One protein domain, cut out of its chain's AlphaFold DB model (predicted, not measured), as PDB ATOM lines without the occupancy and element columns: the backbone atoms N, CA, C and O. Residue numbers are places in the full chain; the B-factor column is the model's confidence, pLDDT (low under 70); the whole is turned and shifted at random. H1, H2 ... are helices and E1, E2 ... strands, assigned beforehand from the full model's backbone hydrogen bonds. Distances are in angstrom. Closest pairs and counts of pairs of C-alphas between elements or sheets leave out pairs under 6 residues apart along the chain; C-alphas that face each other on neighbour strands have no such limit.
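Overview. This is residues 789 to 920 of the 920 residues of an uncharacterized protein of Chlorobium limicola (UniProt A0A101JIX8). A three-stranded sheet covered on one face by H2 forms one end of an elongated body; H1 and H3 pack crosswise at the other. Along the 132 printed residues come H1 H2 E1 H3 E2 E3, mixed helices and strands, with under half of the residues in them. The mixed sheet's order is E1 E2 E3. The whole is compact, radius of gyration of the C-alphas 15.3 A, spanning 47 by 31 by 24 A.

Along the chain. E1 is residues 833 to 837, E2 882 to 887, E3 905 to 908, ending at C-alpha (37.185, -29.546, 20.988). H2 is 814 to 828, 19.8 A; H1 789 to 804, 22.3 A, from C-alpha (61.935, -31.202, 0.764); H3 863 to 874, 15.9 A.

Arrangement. Antiparallel E1 and E2 have N 835 and O 885 at 2.9 A; parallel E2 and E3, N 906 and O 882 at 2.8 A. H2 is on the sheet, two layers, at height 9.8 A. H1 touches H3, closest C-alphas Val 791 and Val 873, 6.7 A. O i to N i+4 pairs are within hydrogen-bond range throughout H1 and H3, and 9 of 11 in H2.

Size, cuts and confidence. The printed part has no cut. Links E1 to H3 and E2 to E3 are long. Residues 854 to 860, 898, 900 to 901 and 909 to 916 have pLDDT under 70.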
ATOM      1  N   GLU A 789      60.916 -30.597  -0.097       75.19
ATOM      2  CA  GLU A 789      61.935 -31.202   0.764       75.19
ATOM      3  C   GLU A 789      61.776 -30.778   2.229       75.19
ATOM      4  O   GLU A 789      61.765 -31.637   3.109       75.19
ATOM      5  N   GLU A 790      61.576 -29.484   2.500       78.19
ATOM      6  CA  GLU A 790      61.340 -28.947   3.847       78.19
ATOM      7  C   GLU A 790      60.075 -29.555   4.486       78.19
ATOM      8  O   GLU A 790      60.107 -29.960   5.652       78.19
ATOM      9  N   VAL A 791      58.980 -29.701   3.724       77.25
ATOM     10  CA  VAL A 791      57.752 -30.368   4.204       77.25
ATOM     11  C   VAL A 791      57.996 -31.846   4.504       77.25
ATOM     12  O   VAL A 791      57.581 -32.329   5.559       77.25
ATOM     13  N   ILE A 792      58.691 -32.569   3.619       77.81
ATOM     14  CA  ILE A 792      59.020 -33.990   3.823       77.81
ATOM     15  C   ILE A 792      59.903 -34.162   5.061       77.81
ATOM     16  O   ILE A 792      59.689 -35.084   5.856       77.81
ATOM     17  N   VAL A 793      60.894 -33.286   5.240       80.56
ATOM     18  CA  VAL A 793      61.758 -33.282   6.421       80.56
ATOM     19  C   VAL A 793      60.919 -33.033   7.673       80.56
ATOM     20  O   VAL A 793      61.017 -33.820   8.615       80.56
ATOM     21  N   TRP A 794      60.039 -32.027   7.678       81.56
ATOM     22  CA  TRP A 794      59.138 -31.741   8.799       81.56
ATOM     23  C   TRP A 794      58.236 -32.930   9.155       81.56
ATOM     24  O   TRP A 794      58.128 -33.306  10.325       81.56
ATOM     25  N   GLU A 795      57.611 -33.560   8.161       78.44
ATOM     26  CA  GLU A 795      56.735 -34.715   8.371       78.44
ATOM     27  C   GLU A 795      57.499 -35.917   8.918       78.44
ATOM     28  O   GLU A 795      57.076 -36.502   9.912       78.44
ATOM     29  N   LYS A 796      58.659 -36.260   8.344       79.62
ATOM     30  CA  LYS A 796      59.509 -37.342   8.872       79.62
ATOM     31  C   LYS A 796      59.929 -37.065  10.317       79.62
ATOM     32  O   LYS A 796      59.913 -37.974  11.145       79.62
ATOM     33  N   THR A 797      60.267 -35.814  10.616       78.25
ATOM     34  CA  THR A 797      60.725 -35.347  11.930       78.25
ATOM     35  C   THR A 797      59.618 -35.454  12.984       78.25
ATOM     36  O   THR A 797      59.801 -36.090  14.025       78.25
ATOM     37  N   THR A 798      58.441 -34.898  12.694       81.62
ATOM     38  CA  THR A 798      57.274 -34.915  13.593       81.62
ATOM     39  C   THR A 798      56.683 -36.314  13.749       81.62
ATOM     40  O   THR A 798      56.427 -36.744  14.872       81.62
ATOM     41  N   LEU A 799      56.578 -37.086  12.660       79.88
ATOM     42  CA  LEU A 799      56.119 -38.478  12.696       79.88
ATOM     43  C   LEU A 799      57.064 -39.360  13.520       79.88
ATOM     44  O   LEU A 799      56.604 -40.233  14.252       79.88
ATOM     45  N   LYS A 800      58.382 -39.135  13.433       77.12
ATOM     46  CA  LYS A 800      59.355 -39.845  14.268       77.12
ATOM     47  C   LYS A 800      59.166 -39.500  15.747       77.12
ATOM     48  O   LYS A 800      59.077 -40.429  16.540       77.12
ATOM     49  N   ARG A 801      59.010 -38.215  16.109       79.00
ATOM     50  CA  ARG A 801      58.700 -37.801  17.497       79.00
ATOM     51  C   ARG A 801      57.397 -38.424  18.001       79.00
ATOM     52  O   ARG A 801      57.381 -38.964  19.100       79.00
ATOM     53  N   ALA A 802      56.344 -38.418  17.185       78.50
ATOM     54  CA  ALA A 802      55.061 -39.037  17.524       78.50
ATOM     55  C   ALA A 802      55.159 -40.566  17.689       78.50
ATOM     56  O   ALA A 802      54.468 -41.144  18.518       78.50
ATOM     57  N   ARG A 803      56.029 -41.240  16.922       78.50
ATOM     58  CA  ARG A 803      56.291 -42.683  17.077       78.50
ATOM     59  C   ARG A 803      57.125 -43.004  18.317       78.50
ATOM     60  O   ARG A 803      56.907 -44.050  18.914       78.50
ATOM     61  N   THR A 804      58.077 -42.145  18.684       74.88
ATOM     62  CA  THR A 804      58.878 -42.301  19.910       74.88
ATOM     63  C   THR A 804      58.044 -42.037  21.165       74.88
ATOM     64  O   THR A 804      58.252 -42.696  22.175       74.88
ATOM     65  N   LEU A 805      57.080 -41.116  21.084       74.12
ATOM     66  CA  LEU A 805      56.165 -40.737  22.162       74.12
ATOM     67  C   LEU A 805      54.741 -41.200  21.826       74.12
ATOM     68  O   LEU A 805      53.844 -40.399  21.568       74.12
ATOM     69  N   ASN A 806      54.565 -42.518  21.741       75.19
ATOM     70  CA  ASN A 806      53.360 -43.155  21.199       75.19
ATOM     71  C   ASN A 806      52.194 -43.283  22.195       75.19
ATOM     72  O   ASN A 806      51.122 -43.755  21.820       75.19
ATOM     73  N   THR A 807      52.393 -42.890  23.453       84.62
ATOM     74  CA  THR A 807      51.370 -42.894  24.509       84.62
ATOM     75  C   THR A 807      51.399 -41.567  25.253       84.62
ATOM     76  O   THR A 807      52.454 -40.946  25.380       84.62
ATOM     77  N   ALA A 808      50.259 -41.129  25.788       83.69
ATOM     78  CA  ALA A 808      50.211 -39.893  26.564       83.69
ATOM     79  C   ALA A 808      51.180 -39.902  27.755       83.69
ATOM     80  O   ALA A 808      51.858 -38.907  27.984       83.69
ATOM     81  N   ALA A 809      51.313 -41.048  28.434       85.62
ATOM     82  CA  ALA A 809      52.212 -41.245  29.571       85.62
ATOM     83  C   ALA A 809      53.697 -41.008  29.251       85.62
ATOM     84  O   ALA A 809      54.484 -40.712  30.148       85.62
ATOM     85  N   SER A 810      54.084 -41.130  27.978       83.75
ATOM     86  CA  SER A 810      55.456 -40.874  27.530       83.75
ATOM     87  C   SER A 810      55.773 -39.385  27.342       83.75
ATOM     88  O   SER A 810      56.942 -39.026  27.225       83.75
ATOM     89  N   LEU A 811      54.760 -38.509  27.312       85.75
ATOM     90  CA  LEU A 811      54.967 -37.075  27.122       85.75
ATOM     91  C   LEU A 811      55.592 -36.431  28.372       85.75
ATOM     92  O   LEU A 811      55.187 -36.748  29.491       85.75
ATOM     93  N   PRO A 812      56.512 -35.463  28.206       84.06
ATOM     94  CA  PRO A 812      57.209 -34.835  29.332       84.06
ATOM     95  C   PRO A 812      56.263 -34.089  30.285       84.06
ATOM     96  O   PRO A 812      56.502 -34.061  31.487       84.06
ATOM     97  N   ILE A 813      55.146 -33.566  29.766       87.50
ATOM     98  CA  ILE A 813      54.122 -32.854  30.546       87.50
ATOM     99  C   ILE A 813      53.050 -33.777  31.154       87.50
ATOM    100  O   ILE A 813      52.045 -33.289  31.673       87.50
ATOM    101  N   TYR A 814      53.191 -35.106  31.046       89.19
ATOM    102  CA  TYR A 814      52.118 -36.023  31.437       89.19
ATOM    103  C   TYR A 814      51.799 -35.943  32.928       89.19
ATOM    104  O   TYR A 814      50.697 -35.548  33.288       89.19
ATOM    105  N   ARG A 815      52.774 -36.245  33.793       87.62
ATOM    106  CA  ARG A 815      52.562 -36.266  35.253       87.62
ATOM    107  C   ARG A 815      52.258 -34.888  35.835       87.62
ATOM    108  O   ARG A 815      51.549 -34.771  36.824       87.62
ATOM    109  N   THR A 816      52.837 -33.845  35.246       84.44
ATOM    110  CA  THR A 816      52.761 -32.478  35.770       84.44
ATOM    111  C   THR A 816      51.505 -31.741  35.324       84.44
ATOM    112  O   THR A 816      51.013 -30.900  36.069       84.44
ATOM    113  N   VAL A 817      50.978 -32.043  34.130       87.75
ATOM    114  CA  VAL A 817      49.857 -31.299  33.542       87.75
ATOM    115  C   VAL A 817      48.734 -32.217  33.073       87.75
ATOM    116  O   VAL A 817      47.596 -32.030  33.491       87.75
ATOM    117  N   LEU A 818      49.013 -33.205  32.215       90.44
ATOM    118  CA  LEU A 818      47.949 -33.977  31.553       90.44
ATOM    119  C   LEU A 818      47.203 -34.926  32.501       90.44
ATOM    120  O   LEU A 818      45.993 -35.077  32.367       90.44
ATOM    121  N   GLU A 819      47.901 -35.550  33.448       90.62
ATOM    122  CA  GLU A 819      47.329 -36.469  34.436       90.62
ATOM    123  C   GLU A 819      46.410 -35.730  35.435       90.62
ATOM    124  O   GLU A 819      45.244 -36.122  35.543       90.62
ATOM    125  N   PRO A 820      46.828 -34.611  36.068       89.38
ATOM    126  CA  PRO A 820      45.923 -33.774  36.864       89.38
ATOM    127  C   PRO A 820      44.722 -33.247  36.069       89.38
ATOM    128  O   PRO A 820      43.597 -33.243  36.565       89.38
ATOM    129  N   LEU A 821      44.946 -32.835  34.817       89.25
ATOM    130  CA  LEU A 821      43.896 -32.308  33.944       89.25
ATOM    131  C   LEU A 821      42.849 -33.378  33.605       89.25
ATOM    132  O   LEU A 821      41.649 -33.114  33.657       89.25
ATOM    133  N   ALA A 822      43.292 -34.600  33.301       89.94
ATOM    134  CA  ALA A 822      42.404 -35.727  33.047       89.94
ATOM    135  C   ALA A 822      41.636 -36.157  34.306       89.94
ATOM    136  O   ALA A 822      40.460 -36.513  34.205       89.94
ATOM    137  N   ALA A 823      42.266 -36.100  35.485       89.38
ATOM    138  CA  ALA A 823      41.602 -36.373  36.758       89.38
ATOM    139  C   ALA A 823      40.481 -35.362  37.051       89.38
ATOM    140  O   ALA A 823      39.386 -35.766  37.440       89.38
ATOM    141  N   GLU A 824      40.710 -34.071  36.795       89.88
ATOM    142  CA  GLU A 824      39.698 -33.029  37.003       89.88
ATOM    143  C   GLU A 824      38.525 -33.146  36.023       89.88
ATOM    144  O   GLU A 824      37.370 -33.027  36.419       89.88
ATOM    145  N   ILE A 825      38.789 -33.471  34.753       88.69
ATOM    146  CA  ILE A 825      37.718 -33.739  33.779       88.69
ATOM    147  C   ILE A 825      36.891 -34.963  34.210       88.69
ATOM    148  O   ILE A 825      35.662 -34.924  34.160       88.69
ATOM    149  N   ARG A 826      37.543 -36.026  34.704       90.69
ATOM    150  CA  ARG A 826      36.862 -37.226  35.228       90.69
ATOM    151  C   ARG A 826      36.136 -36.993  36.555       90.69
ATOM    152  O   ARG A 826      35.266 -37.780  36.915       90.69
ATOM    153  N   ARG A 827      36.448 -35.914  37.277       88.25
ATOM    154  CA  ARG A 827      35.662 -35.464  38.435       88.25
ATOM    155  C   ARG A 827      34.301 -34.910  38.004       88.25
ATOM    156  O   ARG A 827      33.335 -35.051  38.748       88.25
ATOM    157  N   ILE A 828      34.237 -34.281  36.828       87.81
ATOM    158  CA  ILE A 828      33.008 -33.715  36.251       87.81
ATOM    159  C   ILE A 828      32.161 -34.824  35.612       87.81
ATOM    160  O   ILE A 828      30.985 -34.958  35.939       87.81
ATOM    161  N   ASP A 829      32.767 -35.650  34.755       88.25
ATOM    162  CA  ASP A 829      32.144 -36.859  34.202       88.25
ATOM    163  C   ASP A 829      33.100 -38.060  34.349       88.25
ATOM    164  O   ASP A 829      34.067 -38.173  33.587       88.25
ATOM    165  N   PRO A 830      32.833 -38.992  35.288       87.75
ATOM    166  CA  PRO A 830      33.660 -40.182  35.503       87.75
ATOM    167  C   PRO A 830      33.838 -41.077  34.271       87.75
ATOM    168  O   PRO A 830      34.793 -41.855  34.221       87.75
ATOM    169  N   LEU A 831      32.939 -40.989  33.283       87.44
ATOM    170  CA  LEU A 831      32.972 -41.780  32.050       87.44
ATOM    171  C   LEU A 831      33.548 -41.010  30.851       87.44
ATOM    172  O   LEU A 831      33.605 -41.570  29.749       87.44
ATOM    173  N   ALA A 832      34.008 -39.768  31.046       86.75
ATOM    174  CA  ALA A 832      34.570 -38.954  29.976       86.75
ATOM    175  C   ALA A 832      35.766 -39.648  29.306       86.75
ATOM    176  O   ALA A 832      36.776 -39.984  29.939       86.75
ATOM    177  N   LYS A 833      35.685 -39.811  27.981       86.88
ATOM    178  CA  LYS A 833      36.825 -40.224  27.158       86.88
ATOM    179  C   LYS A 833      37.581 -38.985  26.717       86.88
ATOM    180  O   LYS A 833      37.039 -38.128  26.023       86.88
ATOM    181  N   ILE A 834      38.850 -38.926  27.100       88.88
ATOM    182  CA  ILE A 834      39.704 -37.765  26.885       88.88
ATOM    183  C   ILE A 834      40.802 -38.159  25.907       88.88
ATOM    184  O   ILE A 834      41.571 -39.091  26.146       88.88
ATOM    185  N   ILE A 835      40.860 -37.460  24.780       88.50
ATOM    186  CA  ILE A 835      41.841 -37.706  23.731       88.50
ATOM    187  C   ILE A 835      42.635 -36.422  23.522       88.50
ATOM    188  O   ILE A 835      42.097 -35.402  23.097       88.50
ATOM    189  N   LEU A 836      43.935 -36.480  23.793       87.62
ATOM    190  CA  LEU A 836      44.871 -35.418  23.454       87.62
ATOM    191  C   LEU A 836      45.072 -35.390  21.938       87.62
ATOM    192  O   LEU A 836      45.448 -36.394  21.325       87.62
ATOM    193  N   VAL A 837      44.844 -34.226  21.342       84.62
ATOM    194  CA  VAL A 837      44.990 -33.974  19.905       84.62
ATOM    195  C   VAL A 837      45.940 -32.795  19.659       84.62
ATOM    196  O   VAL A 837      46.604 -32.291  20.567       84.62
ATOM    197  N   GLY A 838      46.103 -32.394  18.398       80.88
ATOM    198  CA  GLY A 838      46.933 -31.242  18.052       80.88
ATOM    199  C   GLY A 838      48.442 -31.495  18.168       80.88
ATOM    200  O   GLY A 838      48.943 -32.587  17.884       80.88
ATOM    201  N   SER A 839      49.197 -30.447  18.515       85.12
ATOM    202  CA  SER A 839      50.669 -30.455  18.445       85.12
ATOM    203  C   SER A 839      51.331 -31.494  19.354       85.12
ATOM    204  O   SER A 839      52.352 -32.073  18.975       85.12
ATOM    205  N   TRP A 840      50.749 -31.746  20.529       85.00
ATOM    206  CA  TRP A 840      51.271 -32.715  21.495       85.00
ATOM    207  C   TRP A 840      51.074 -34.163  21.042       85.00
ATOM    208  O   TRP A 840      51.954 -34.989  21.265       85.00
ATOM    209  N   ALA A 841      49.995 -34.454  20.311       83.56
ATOM    210  CA  ALA A 841      49.715 -35.791  19.788       83.56
ATOM    211  C   ALA A 841      50.500 -36.135  18.509       83.56
ATOM    212  O   ALA A 841      50.852 -37.290  18.280       83.56
ATOM    213  N   ASN A 842      50.792 -35.147  17.659       80.75
ATOM    214  CA  ASN A 842      51.435 -35.377  16.357       80.75
ATOM    215  C   ASN A 842      52.954 -35.118  16.337       80.75
ATOM    216  O   ASN A 842      53.562 -35.136  15.268       80.75
ATOM    217  N   GLY A 843      53.566 -34.871  17.500       79.75
ATOM    218  CA  GLY A 843      55.014 -34.685  17.634       79.75
ATOM    219  C   GLY A 843      55.549 -33.318  17.183       79.75
ATOM    220  O   GLY A 843      56.762 -33.164  17.064       79.75
ATOM    221  N   SER A 844      54.684 -32.323  16.939       83.94
ATOM    222  CA  SER A 844      55.077 -30.946  16.560       83.94
ATOM    223  C   SER A 844      55.142 -29.956  17.733       83.94
ATOM    224  O   SER A 844      55.184 -28.736  17.533       83.94
ATOM    225  N   TRP A 845      55.097 -30.464  18.962       85.88
ATOM    226  CA  TRP A 845      55.004 -29.656  20.170       85.88
ATOM    227  C   TRP A 845      56.315 -28.958  20.548       85.88
ATOM    228  O   TRP A 845      57.420 -29.420  20.240       85.88
ATOM    229  N   VAL A 846      56.148 -27.832  21.243       86.31
ATOM    230  CA  VAL A 846      57.204 -27.021  21.858       86.31
ATOM    231  C   VAL A 846      56.748 -26.680  23.277       86.31
ATOM    232  O   VAL A 846      55.718 -26.024  23.442       86.31
ATOM    233  N   SER A 847      57.477 -27.142  24.289       82.69
ATOM    234  CA  SER A 847      57.178 -26.883  25.700       82.69
ATOM    235  C   SER A 847      57.743 -25.540  26.172       82.69
ATOM    236  O   SER A 847      58.768 -25.093  25.654       82.69
ATOM    237  N   LYS A 848      57.095 -24.933  27.183       79.94
ATOM    238  CA  LYS A 848      57.579 -23.755  27.933       79.94
ATOM    239  C   LYS A 848      58.887 -24.017  28.668       79.94
ATOM    240  O   LYS A 848      59.654 -23.092  28.906       79.94
ATOM    241  N   ILE A 849      59.124 -25.270  29.037       78.88
ATOM    242  CA  ILE A 849      60.302 -25.688  29.782       78.88
ATOM    243  C   ILE A 849      61.320 -26.229  28.779       78.88
ATOM    244  O   ILE A 849      61.072 -27.221  28.097       78.88
ATOM    245  N   ASN A 850      62.482 -25.578  28.681       70.88
ATOM    246  CA  ASN A 850      63.509 -25.946  27.701       70.88
ATOM    247  C   ASN A 850      64.013 -27.385  27.879       70.88
ATOM    248  O   ASN A 850      64.226 -28.064  26.883       70.88
ATOM    249  N   SER A 851      64.132 -27.882  29.115       70.06
ATOM    250  CA  SER A 851      64.535 -29.272  29.383       70.06
ATOM    251  C   SER A 851      63.499 -30.309  28.943       70.06
ATOM    252  O   SER A 851      63.837 -31.473  28.754       70.06
ATOM    253  N   GLU A 852      62.239 -29.907  28.760       73.69
ATOM    254  CA  GLU A 852      61.188 -30.769  28.218       73.69
ATOM    255  C   GLU A 852      61.201 -30.801  26.689       73.69
ATOM    256  O   GLU A 852      60.456 -31.580  26.106       73.69
ATOM    257  N   ASN A 853      62.032 -29.987  26.025       74.50
ATOM    258  CA  ASN A 853      62.252 -30.017  24.583       74.50
ATOM    259  C   ASN A 853      63.521 -30.836  24.277       74.50
ATOM    260  O   ASN A 853      64.619 -30.285  24.313       74.50
ATOM    261  N   PRO A 854      63.419 -32.147  23.985       64.50
ATOM    262  CA  PRO A 854      64.594 -32.958  23.689       64.50
ATOM    263  C   PRO A 854      65.317 -32.449  22.431       64.50
ATOM    264  O   PRO A 854      64.674 -32.155  21.420       64.50
ATOM    265  N   GLU A 855      66.653 -32.410  22.461       61.97
ATOM    266  CA  GLU A 855      67.516 -32.101  21.307       61.97
ATOM    267  C   GLU A 855      67.508 -33.252  20.274       61.97
ATOM    268  O   GLU A 855      68.464 -34.010  20.129       61.97
ATOM    269  N   TYR A 856      66.388 -33.465  19.575       56.34
ATOM    270  CA  TYR A 856      66.233 -34.510  18.547       56.34
ATOM    271  C   TYR A 856      64.951 -34.254  17.716       56.34
ATOM    272  O   TYR A 856      63.982 -33.801  18.334       56.34
ATOM    273  N   PRO A 857      64.823 -34.551  16.386       55.16
ATOM    274  CA  PRO A 857      65.531 -35.526  15.535       55.16
ATOM    275  C   PRO A 857      65.861 -35.112  14.067       55.16
ATOM    276  O   PRO A 857      64.987 -34.981  13.218       55.16
ATOM    277  N   ALA A 858      67.132 -35.144  13.696       52.84
ATOM    278  CA  ALA A 858      67.685 -35.681  12.438       52.84
ATOM    279  C   ALA A 858      69.204 -35.606  12.625       52.84
ATOM    280  O   ALA A 858      69.651 -34.725  13.350       52.84
ATOM    281  N   ARG A 859      70.021 -36.477  12.016       53.97
ATOM    282  CA  ARG A 859      71.488 -36.444  12.227       53.97
ATOM    283  C   ARG A 859      72.133 -35.062  11.964       53.97
ATOM    284  O   ARG A 859      73.241 -34.866  12.432       53.97
ATOM    285  N   ASN A 860      71.427 -34.116  11.322       58.56
ATOM    286  CA  ASN A 860      71.907 -32.784  10.938       58.56
ATOM    287  C   ASN A 860      70.904 -31.612  11.186       58.56
ATOM    288  O   ASN A 860      70.937 -30.646  10.428       58.56
ATOM    289  N   MET A 861      69.975 -31.657  12.160       71.38
ATOM    290  CA  MET A 861      69.032 -30.533  12.411       71.38
ATOM    291  C   MET A 861      69.115 -29.993  13.845       71.38
ATOM    292  O   MET A 861      68.877 -30.735  14.794       71.38
ATOM    293  N   SER A 862      69.400 -28.692  13.993       76.25
ATOM    294  CA  SER A 862      69.407 -27.995  15.289       76.25
ATOM    295  C   SER A 862      67.991 -27.679  15.792       76.25
ATOM    296  O   SER A 862      67.046 -27.605  15.003       76.25
ATOM    297  N   TRP A 863      67.836 -27.418  17.096       79.00
ATOM    298  CA  TRP A 863      66.555 -26.985  17.671       79.00
ATOM    299  C   TRP A 863      66.042 -25.678  17.048       79.00
ATOM    300  O   TRP A 863      64.869 -25.584  16.693       79.00
ATOM    301  N   ASN A 864      66.927 -24.708  16.799       79.50
ATOM    302  CA  ASN A 864      66.568 -23.466  16.106       79.50
ATOM    303  C   ASN A 864      66.071 -23.742  14.681       79.50
ATOM    304  O   ASN A 864      65.058 -23.191  14.261       79.50
ATOM    305  N   SER A 865      66.714 -24.669  13.963       78.88
ATOM    306  CA  SER A 865      66.259 -25.106  12.637       78.88
ATOM    307  C   SER A 865      64.881 -25.781  12.689       78.88
ATOM    308  O   SER A 865      64.087 -25.604  11.770       78.88
ATOM    309  N   PHE A 866      64.562 -26.515  13.763       82.88
ATOM    310  CA  PHE A 866      63.228 -27.085  13.979       82.88
ATOM    311  C   PHE A 866      62.169 -26.005  14.248       82.88
ATOM    312  O   PHE A 866      61.065 -26.102  13.711       82.88
ATOM    313  N   LEU A 867      62.485 -24.972  15.039       82.56
ATOM    314  CA  LEU A 867      61.574 -23.849  15.302       82.56
ATOM    315  C   LEU A 867      61.313 -23.019  14.039       82.56
ATOM    316  O   LEU A 867      60.157 -22.703  13.753       82.56
ATOM    317  N   GLU A 868      62.353 -22.740  13.251       82.06
ATOM    318  CA  GLU A 868      62.228 -22.065  11.954       82.06
ATOM    319  C   GLU A 868      61.390 -22.892  10.974       82.06
ATOM    320  O   GLU A 868      60.457 -22.383  10.350       82.06
ATOM    321  N   LEU A 869      61.638 -24.203  10.898       83.19
ATOM    322  CA  LEU A 869      60.854 -25.101  10.052       83.19
ATOM    323  C   LEU A 869      59.395 -25.216  10.532       83.19
ATOM    324  O   LEU A 869      58.477 -25.226   9.712       83.19
ATOM    325  N   ARG A 870      59.152 -25.227  11.850       83.00
ATOM    326  CA  ARG A 870      57.803 -25.195  12.445       83.00
ATOM    327  C   ARG A 870      57.067 -23.914  12.071       83.00
ATOM    328  O   ARG A 870      55.908 -23.997  11.654       83.00
ATOM    329  N   LYS A 871      57.729 -22.759  12.193       81.38
ATOM    330  CA  LYS A 871      57.184 -21.453  11.803       81.38
ATOM    331  C   LYS A 871      56.818 -21.455  10.319       81.38
ATOM    332  O   LYS A 871      55.671 -21.178   9.990       81.38
ATOM    333  N   LYS A 872      57.730 -21.884   9.440       78.31
ATOM    334  CA  LYS A 872      57.496 -21.961   7.986       78.31
ATOM    335  C   LYS A 872      56.362 -22.919   7.592       78.31
ATOM    336  O   LYS A 872      55.498 -22.564   6.794       78.31
ATOM    337  N   VAL A 873      56.341 -24.139   8.136       78.75
ATOM    338  CA  VAL A 873      55.393 -25.188   7.705       78.75
ATOM    339  C   VAL A 873      54.005 -25.002   8.315       78.75
ATOM    340  O   VAL A 873      52.998 -25.279   7.655       78.75
ATOM    341  N   THR A 874      53.935 -24.575   9.578       76.75
ATOM    342  CA  THR A 874      52.678 -24.545  10.345       76.75
ATOM    343  C   THR A 874      52.181 -23.146  10.688       76.75
ATOM    344  O   THR A 874      51.044 -23.030  11.139       76.75
ATOM    345  N   GLY A 875      53.003 -22.108  10.515       73.88
ATOM    346  CA  GLY A 875      52.709 -20.740  10.953       73.88
ATOM    347  C   GLY A 875      52.799 -20.530  12.470       73.88
ATOM    348  O   GLY A 875      52.685 -19.407  12.941       73.88
ATOM    349  N   LYS A 876      53.006 -21.589  13.270       77.50
ATOM    350  CA  LYS A 876      52.991 -21.495  14.737       77.50
ATOM    351  C   LYS A 876      54.339 -21.020  15.289       77.50
ATOM    352  O   LYS A 876      55.352 -21.710  15.142       77.50
ATOM    353  N   THR A 877      54.327 -19.909  16.018       71.62
ATOM    354  CA  THR A 877      55.448 -19.407  16.830       71.62
ATOM    355  C   THR A 877      55.198 -19.678  18.321       71.62
ATOM    356  O   THR A 877      54.065 -19.899  18.745       71.62
ATOM    357  N   GLY A 878      56.258 -19.758  19.129       78.50
ATOM    358  CA  GLY A 878      56.141 -19.968  20.580       78.50
ATOM    359  C   GLY A 878      55.652 -21.361  21.017       78.50
ATOM    360  O   GLY A 878      55.683 -22.334  20.256       78.50
ATOM    361  N   TYR A 879      55.235 -21.459  22.280       83.31
ATOM    362  CA  TYR A 879      54.904 -22.718  22.958       83.31
ATOM    363  C   TYR A 879      53.564 -23.315  22.505       83.31
ATOM    364  O   TYR A 879      52.614 -22.600  22.193       83.31
ATOM    365  N   SER A 880      53.474 -24.642  22.467       85.56
ATOM    366  CA  SER A 880      52.263 -25.364  22.066       85.56
ATOM    367  C   SER A 880      51.229 -25.412  23.190       85.56
ATOM    368  O   SER A 880      51.517 -25.912  24.273       85.56
ATOM    369  N   GLY A 881      50.003 -24.966  22.907       85.06
ATOM    370  CA  GLY A 881      48.838 -25.214  23.762       85.06
ATOM    371  C   GLY A 881      48.409 -26.685  23.780       85.06
ATOM    372  O   GLY A 881      48.861 -27.478  22.950       85.06
ATOM    373  N   ILE A 882      47.550 -27.035  24.734       86.25
ATOM    374  CA  ILE A 882      46.963 -28.363  24.928       86.25
ATOM    375  C   ILE A 882      45.583 -28.368  24.272       86.25
ATOM    376  O   ILE A 882      44.730 -27.559  24.616       86.25
ATOM    377  N   GLU A 883      45.362 -29.280  23.331       86.62
ATOM    378  CA  GLU A 883      44.080 -29.442  22.643       86.62
ATOM    379  C   GLU A 883      43.485 -30.798  23.047       86.62
ATOM    380  O   GLU A 883      44.098 -31.840  22.800       86.62
ATOM    381  N   LEU A 884      42.314 -30.793  23.685       86.06
ATOM    382  CA  LEU A 884      41.625 -31.999  24.143       86.06
ATOM    383  C   LEU A 884      40.327 -32.199  23.376       86.06
ATOM    384  O   LEU A 884      39.504 -31.294  23.285       86.06
ATOM    385  N   MET A 885      40.119 -33.412  22.887       83.06
ATOM    386  CA  MET A 885      38.819 -33.875  22.431       83.06
ATOM    387  C   MET A 885      38.183 -34.686  23.557       83.06
ATOM    388  O   MET A 885      38.748 -35.691  23.993       83.06
ATOM    389  N   ILE A 886      37.033 -34.221  24.042       83.56
ATOM    390  CA  ILE A 886      36.325 -34.833  25.168       83.56
ATOM    391  C   ILE A 886      34.992 -35.377  24.658       83.56
ATOM    392  O   ILE A 886      34.160 -34.630  24.145       83.56
ATOM    393  N   GLU A 887      34.797 -36.684  24.803       81.31
ATOM    394  CA  GLU A 887      33.506 -37.346  24.613       81.31
ATOM    395  C   GLU A 887      32.929 -37.626  26.006       81.31
ATOM    396  O   GLU A 887      33.460 -38.450  26.753       81.31
ATOM    397  N   SER A 888      31.886 -36.882  26.364       78.75
ATOM    398  CA  SER A 888      31.270 -36.844  27.694       78.75
ATOM    399  C   SER A 888      29.755 -36.718  27.538       78.75
ATOM    400  O   SER A 888      29.280 -36.129  26.563       78.75
ATOM    401  N   ALA A 889      28.996 -37.280  28.484       74.56
ATOM    402  CA  ALA A 889      27.539 -37.123  28.510       74.56
ATOM    403  C   ALA A 889      27.130 -35.693  28.907       74.56
ATOM    404  O   ALA A 889      26.042 -35.235  28.561       74.56
ATOM    405  N   GLN A 890      28.018 -34.988  29.614       73.25
ATOM    406  CA  GLN A 890      27.871 -33.580  29.968       73.25
ATOM    407  C   GLN A 890      28.713 -32.688  29.056       73.25
ATOM    408  O   GLN A 890      29.800 -33.065  28.607       73.25
ATOM    409  N   GLU A 891      28.235 -31.474  28.808       76.00
ATOM    410  CA  GLU A 891      28.983 -30.474  28.058       76.00
ATOM    411  C   GLU A 891      30.102 -29.885  28.928       76.00
ATOM    412  O   GLU A 891      29.857 -29.031  29.771       76.00
ATOM    413  N   ILE A 892      31.337 -30.356  28.732       78.69
ATOM    414  CA  ILE A 892      32.510 -29.864  29.464       78.69
ATOM    415  C   ILE A 892      33.170 -28.748  28.651       78.69
ATOM    416  O   ILE A 892      33.644 -28.977  27.538       78.69
ATOM    417  N   THR A 893      33.207 -27.539  29.212       78.19
ATOM    418  CA  THR A 893      33.902 -26.372  28.640       78.19
ATOM    419  C   THR A 893      35.195 -26.077  29.403       78.19
ATOM    420  O   THR A 893      35.385 -26.538  30.527       78.19
ATOM    421  N   GLU A 894      36.097 -25.294  28.809       77.31
ATOM    422  CA  GLU A 894      37.396 -24.938  29.409       77.31
ATOM    423  C   GLU A 894      37.253 -24.284  30.792       77.31
ATOM    424  O   GLU A 894      38.021 -24.584  31.700       77.31
ATOM    425  N   ASN A 895      36.214 -23.464  30.978       77.06
ATOM    426  CA  ASN A 895      35.938 -22.762  32.234       77.06
ATOM    427  C   ASN A 895      35.498 -23.693  33.374       77.06
ATOM    428  O   ASN A 895      35.547 -23.302  34.537       77.06
ATOM    429  N   MET A 896      35.045 -24.907  33.054       76.88
ATOM    430  CA  MET A 896      34.611 -25.889  34.052       76.88
ATOM    431  C   MET A 896      35.788 -26.666  34.651       76.88
ATOM    432  O   MET A 896      35.627 -27.311  35.683       76.88
ATOM    433  N   ILE A 897      36.969 -26.606  34.027       79.81
ATOM    434  CA  ILE A 897      38.161 -27.340  34.448       79.81
ATOM    435  C   ILE A 897      38.946 -26.467  35.437       79.81
ATOM    436  O   ILE A 897      39.651 -25.538  35.049       79.81
ATOM    437  N   GLY A 898      38.824 -26.763  36.735       66.75
ATOM    438  CA  GLY A 898      39.318 -25.919  37.834       66.75
ATOM    439  C   GLY A 898      40.840 -25.851  38.027       66.75
ATOM    440  O   GLY A 898      41.294 -25.380  39.068       66.75
ATOM    441  N   ILE A 899      41.642 -26.321  37.065       74.69
ATOM    442  CA  ILE A 899      43.107 -26.371  37.159       74.69
ATOM    443  C   ILE A 899      43.728 -25.515  36.053       74.69
ATOM    444  O   ILE A 899      43.475 -25.720  34.867       74.69
ATOM    445  N   SER A 900      44.612 -24.589  36.434       69.38
ATOM    446  CA  SER A 900      45.433 -23.856  35.469       69.38
ATOM    447  C   SER A 900      46.511 -24.781  34.908       69.38
ATOM    448  O   SER A 900      47.492 -25.091  35.579       69.38
ATOM    449  N   ALA A 901      46.345 -25.211  33.656       66.12
ATOM    450  CA  ALA A 901      47.280 -26.119  32.995       66.12
ATOM    451  C   ALA A 901      48.660 -25.491  32.719       66.12
ATOM    452  O   ALA A 901      49.550 -26.172  32.221       66.12
ATOM    453  N   GLY A 902      48.846 -24.183  32.940       72.81
ATOM    454  CA  GLY A 902      50.078 -23.469  32.584       72.81
ATOM    455  C   GLY A 902      50.330 -23.348  31.072       72.81
ATOM    456  O   GLY A 902      51.207 -22.590  30.661       72.81
ATOM    457  N   TYR A 903      49.534 -24.010  30.231       79.44
ATOM    458  CA  TYR A 903      49.494 -23.908  28.771       79.44
ATOM    459  C   TYR A 903      48.096 -23.443  28.334       79.44
ATOM    460  O   TYR A 903      47.130 -23.732  29.041       79.44
ATOM    461  N   PRO A 904      47.954 -22.756  27.182       78.50
ATOM    462  CA  PRO A 904      46.639 -22.495  26.598       78.50
ATOM    463  C   PRO A 904      45.903 -23.823  26.402       78.50
ATOM    464  O   PRO A 904      46.423 -24.695  25.707       78.50
ATOM    465  N   LEU A 905      44.749 -23.991  27.043       80.94
ATOM    466  CA  LEU A 905      43.924 -25.191  26.948       80.94
ATOM    467  C   LEU A 905      42.798 -24.926  25.957       80.94
ATOM    468  O   LEU A 905      42.178 -23.876  26.035       80.94
ATOM    469  N   ARG A 906      42.545 -25.865  25.044       80.06
ATOM    470  CA  ARG A 906      41.414 -25.813  24.121       80.06
ATOM    471  C   ARG A 906      40.614 -27.107  24.166       80.06
ATOM    472  O   ARG A 906      41.190 -28.170  23.924       80.06
ATOM    473  N   VAL A 907      39.307 -27.027  24.404       77.25
ATOM    474  CA  VAL A 907      38.410 -28.196  24.363       77.25
ATOM    475  C   VAL A 907      37.653 -28.225  23.033       77.25
ATOM    476  O   VAL A 907      36.960 -27.285  22.654       77.25
ATOM    477  N   ILE A 908      37.802 -29.322  22.296       74.00
ATOM    478  CA  ILE A 908      37.185 -29.546  20.988       74.00
ATOM    479  C   ILE A 908      36.040 -30.552  21.149       74.00
ATOM    480  O   ILE A 908      36.245 -31.668  21.626       74.00
ATOM    481  N   LYS A 909      34.839 -30.181  20.690       63.75
ATOM    482  CA  LYS A 909      33.678 -31.081  20.599       63.75
ATOM    483  C   LYS A 909      33.687 -31.801  19.244       63.75
ATOM    484  O   LYS A 909      33.723 -31.131  18.213       63.75
ATOM    485  N   GLY A 910      33.652 -33.138  19.203       56.50
ATOM    486  CA  GLY A 910      33.630 -33.854  17.916       56.50
ATOM    487  C   GLY A 910      33.558 -35.385  17.966       56.50
ATOM    488  O   GLY A 910      33.849 -36.006  18.985       56.50
ATOM    489  N   LYS A 911      33.172 -35.986  16.825       50.50
ATOM    490  CA  LYS A 911      33.154 -37.442  16.573       50.50
ATOM    491  C   LYS A 911      34.542 -37.972  16.178       50.50
ATOM    492  O   LYS A 911      35.298 -37.323  15.462       50.50
ATOM    493  N   LYS A 912      34.803 -39.206  16.613       42.50
ATOM    494  CA  LYS A 912      36.064 -39.969  16.699       42.50
ATOM    495  C   LYS A 912      36.918 -40.143  15.421       42.50
ATOM    496  O   LYS A 912      38.026 -40.663  15.518       42.50
ATOM    497  N   ASP A 913      36.479 -39.705  14.241       44.81
ATOM    498  CA  ASP A 913      36.901 -40.351  12.982       44.81
ATOM    499  C   ASP A 913      37.897 -39.592  12.083       44.81
ATOM    500  O   ASP A 913      38.035 -39.938  10.912       44.81
ATOM    501  N   ALA A 914      38.663 -38.610  12.575       44.47
ATOM    502  CA  ALA A 914      39.636 -37.934  11.695       44.47
ATOM    503  C   ALA A 914      41.023 -37.609  12.271       44.47
ATOM    504  O   ALA A 914      41.899 -37.206  11.505       44.47
ATOM    505  N   GLN A 915      41.289 -37.790  13.569       54.84
ATOM    506  CA  GLN A 915      42.591 -37.417  14.143       54.84
ATOM    507  C   GLN A 915      43.218 -38.556  14.952       54.84
ATOM    508  O   GLN A 915      42.618 -39.086  15.882       54.84
ATOM    509  N   LYS A 916      44.464 -38.921  14.611       63.84
ATOM    510  CA  LYS A 916      45.318 -39.775  15.452       63.84
ATOM    511  C   LYS A 916      45.657 -38.997  16.730       63.84
ATOM    512  O   LYS A 916      46.536 -38.140  16.695       63.84
ATOM    513  N   GLY A 917      44.923 -39.254  17.809       75.69
ATOM    514  CA  GLY A 917      45.147 -38.672  19.135       75.69
ATOM    515  C   GLY A 917      45.713 -39.683  20.135       75.69
ATOM    516  O   GLY A 917      45.718 -40.887  19.871       75.69
ATOM    517  N   LEU A 918      46.184 -39.192  21.280       84.81
ATOM    518  CA  LEU A 918      46.656 -40.014  22.399       84.81
ATOM    519  C   LEU A 918      45.581 -40.030  23.490       84.81
ATOM    520  O   LEU A 918      45.164 -38.970  23.946       84.81
ATOM    521  N   ALA A 919      45.123 -41.208  23.910       85.62
ATOM    522  CA  ALA A 919      44.180 -41.314  25.023       85.62
ATOM    523  C   ALA A 919      44.863 -40.909  26.343       85.62
ATOM    524  O   ALA A 919      45.983 -41.362  26.607       85.62
ATOM    525  N   LEU A 920      44.198 -40.048  27.124       83.94
ATOM    526  CA  LEU A 920      44.591 -39.649  28.485       83.94
ATOM    527  C   LEU A 920      43.890 -40.501  29.539       83.94
ATOM    528  O   LEU A 920      42.796 -41.024  29.236       83.94
TER     529      LEU A 920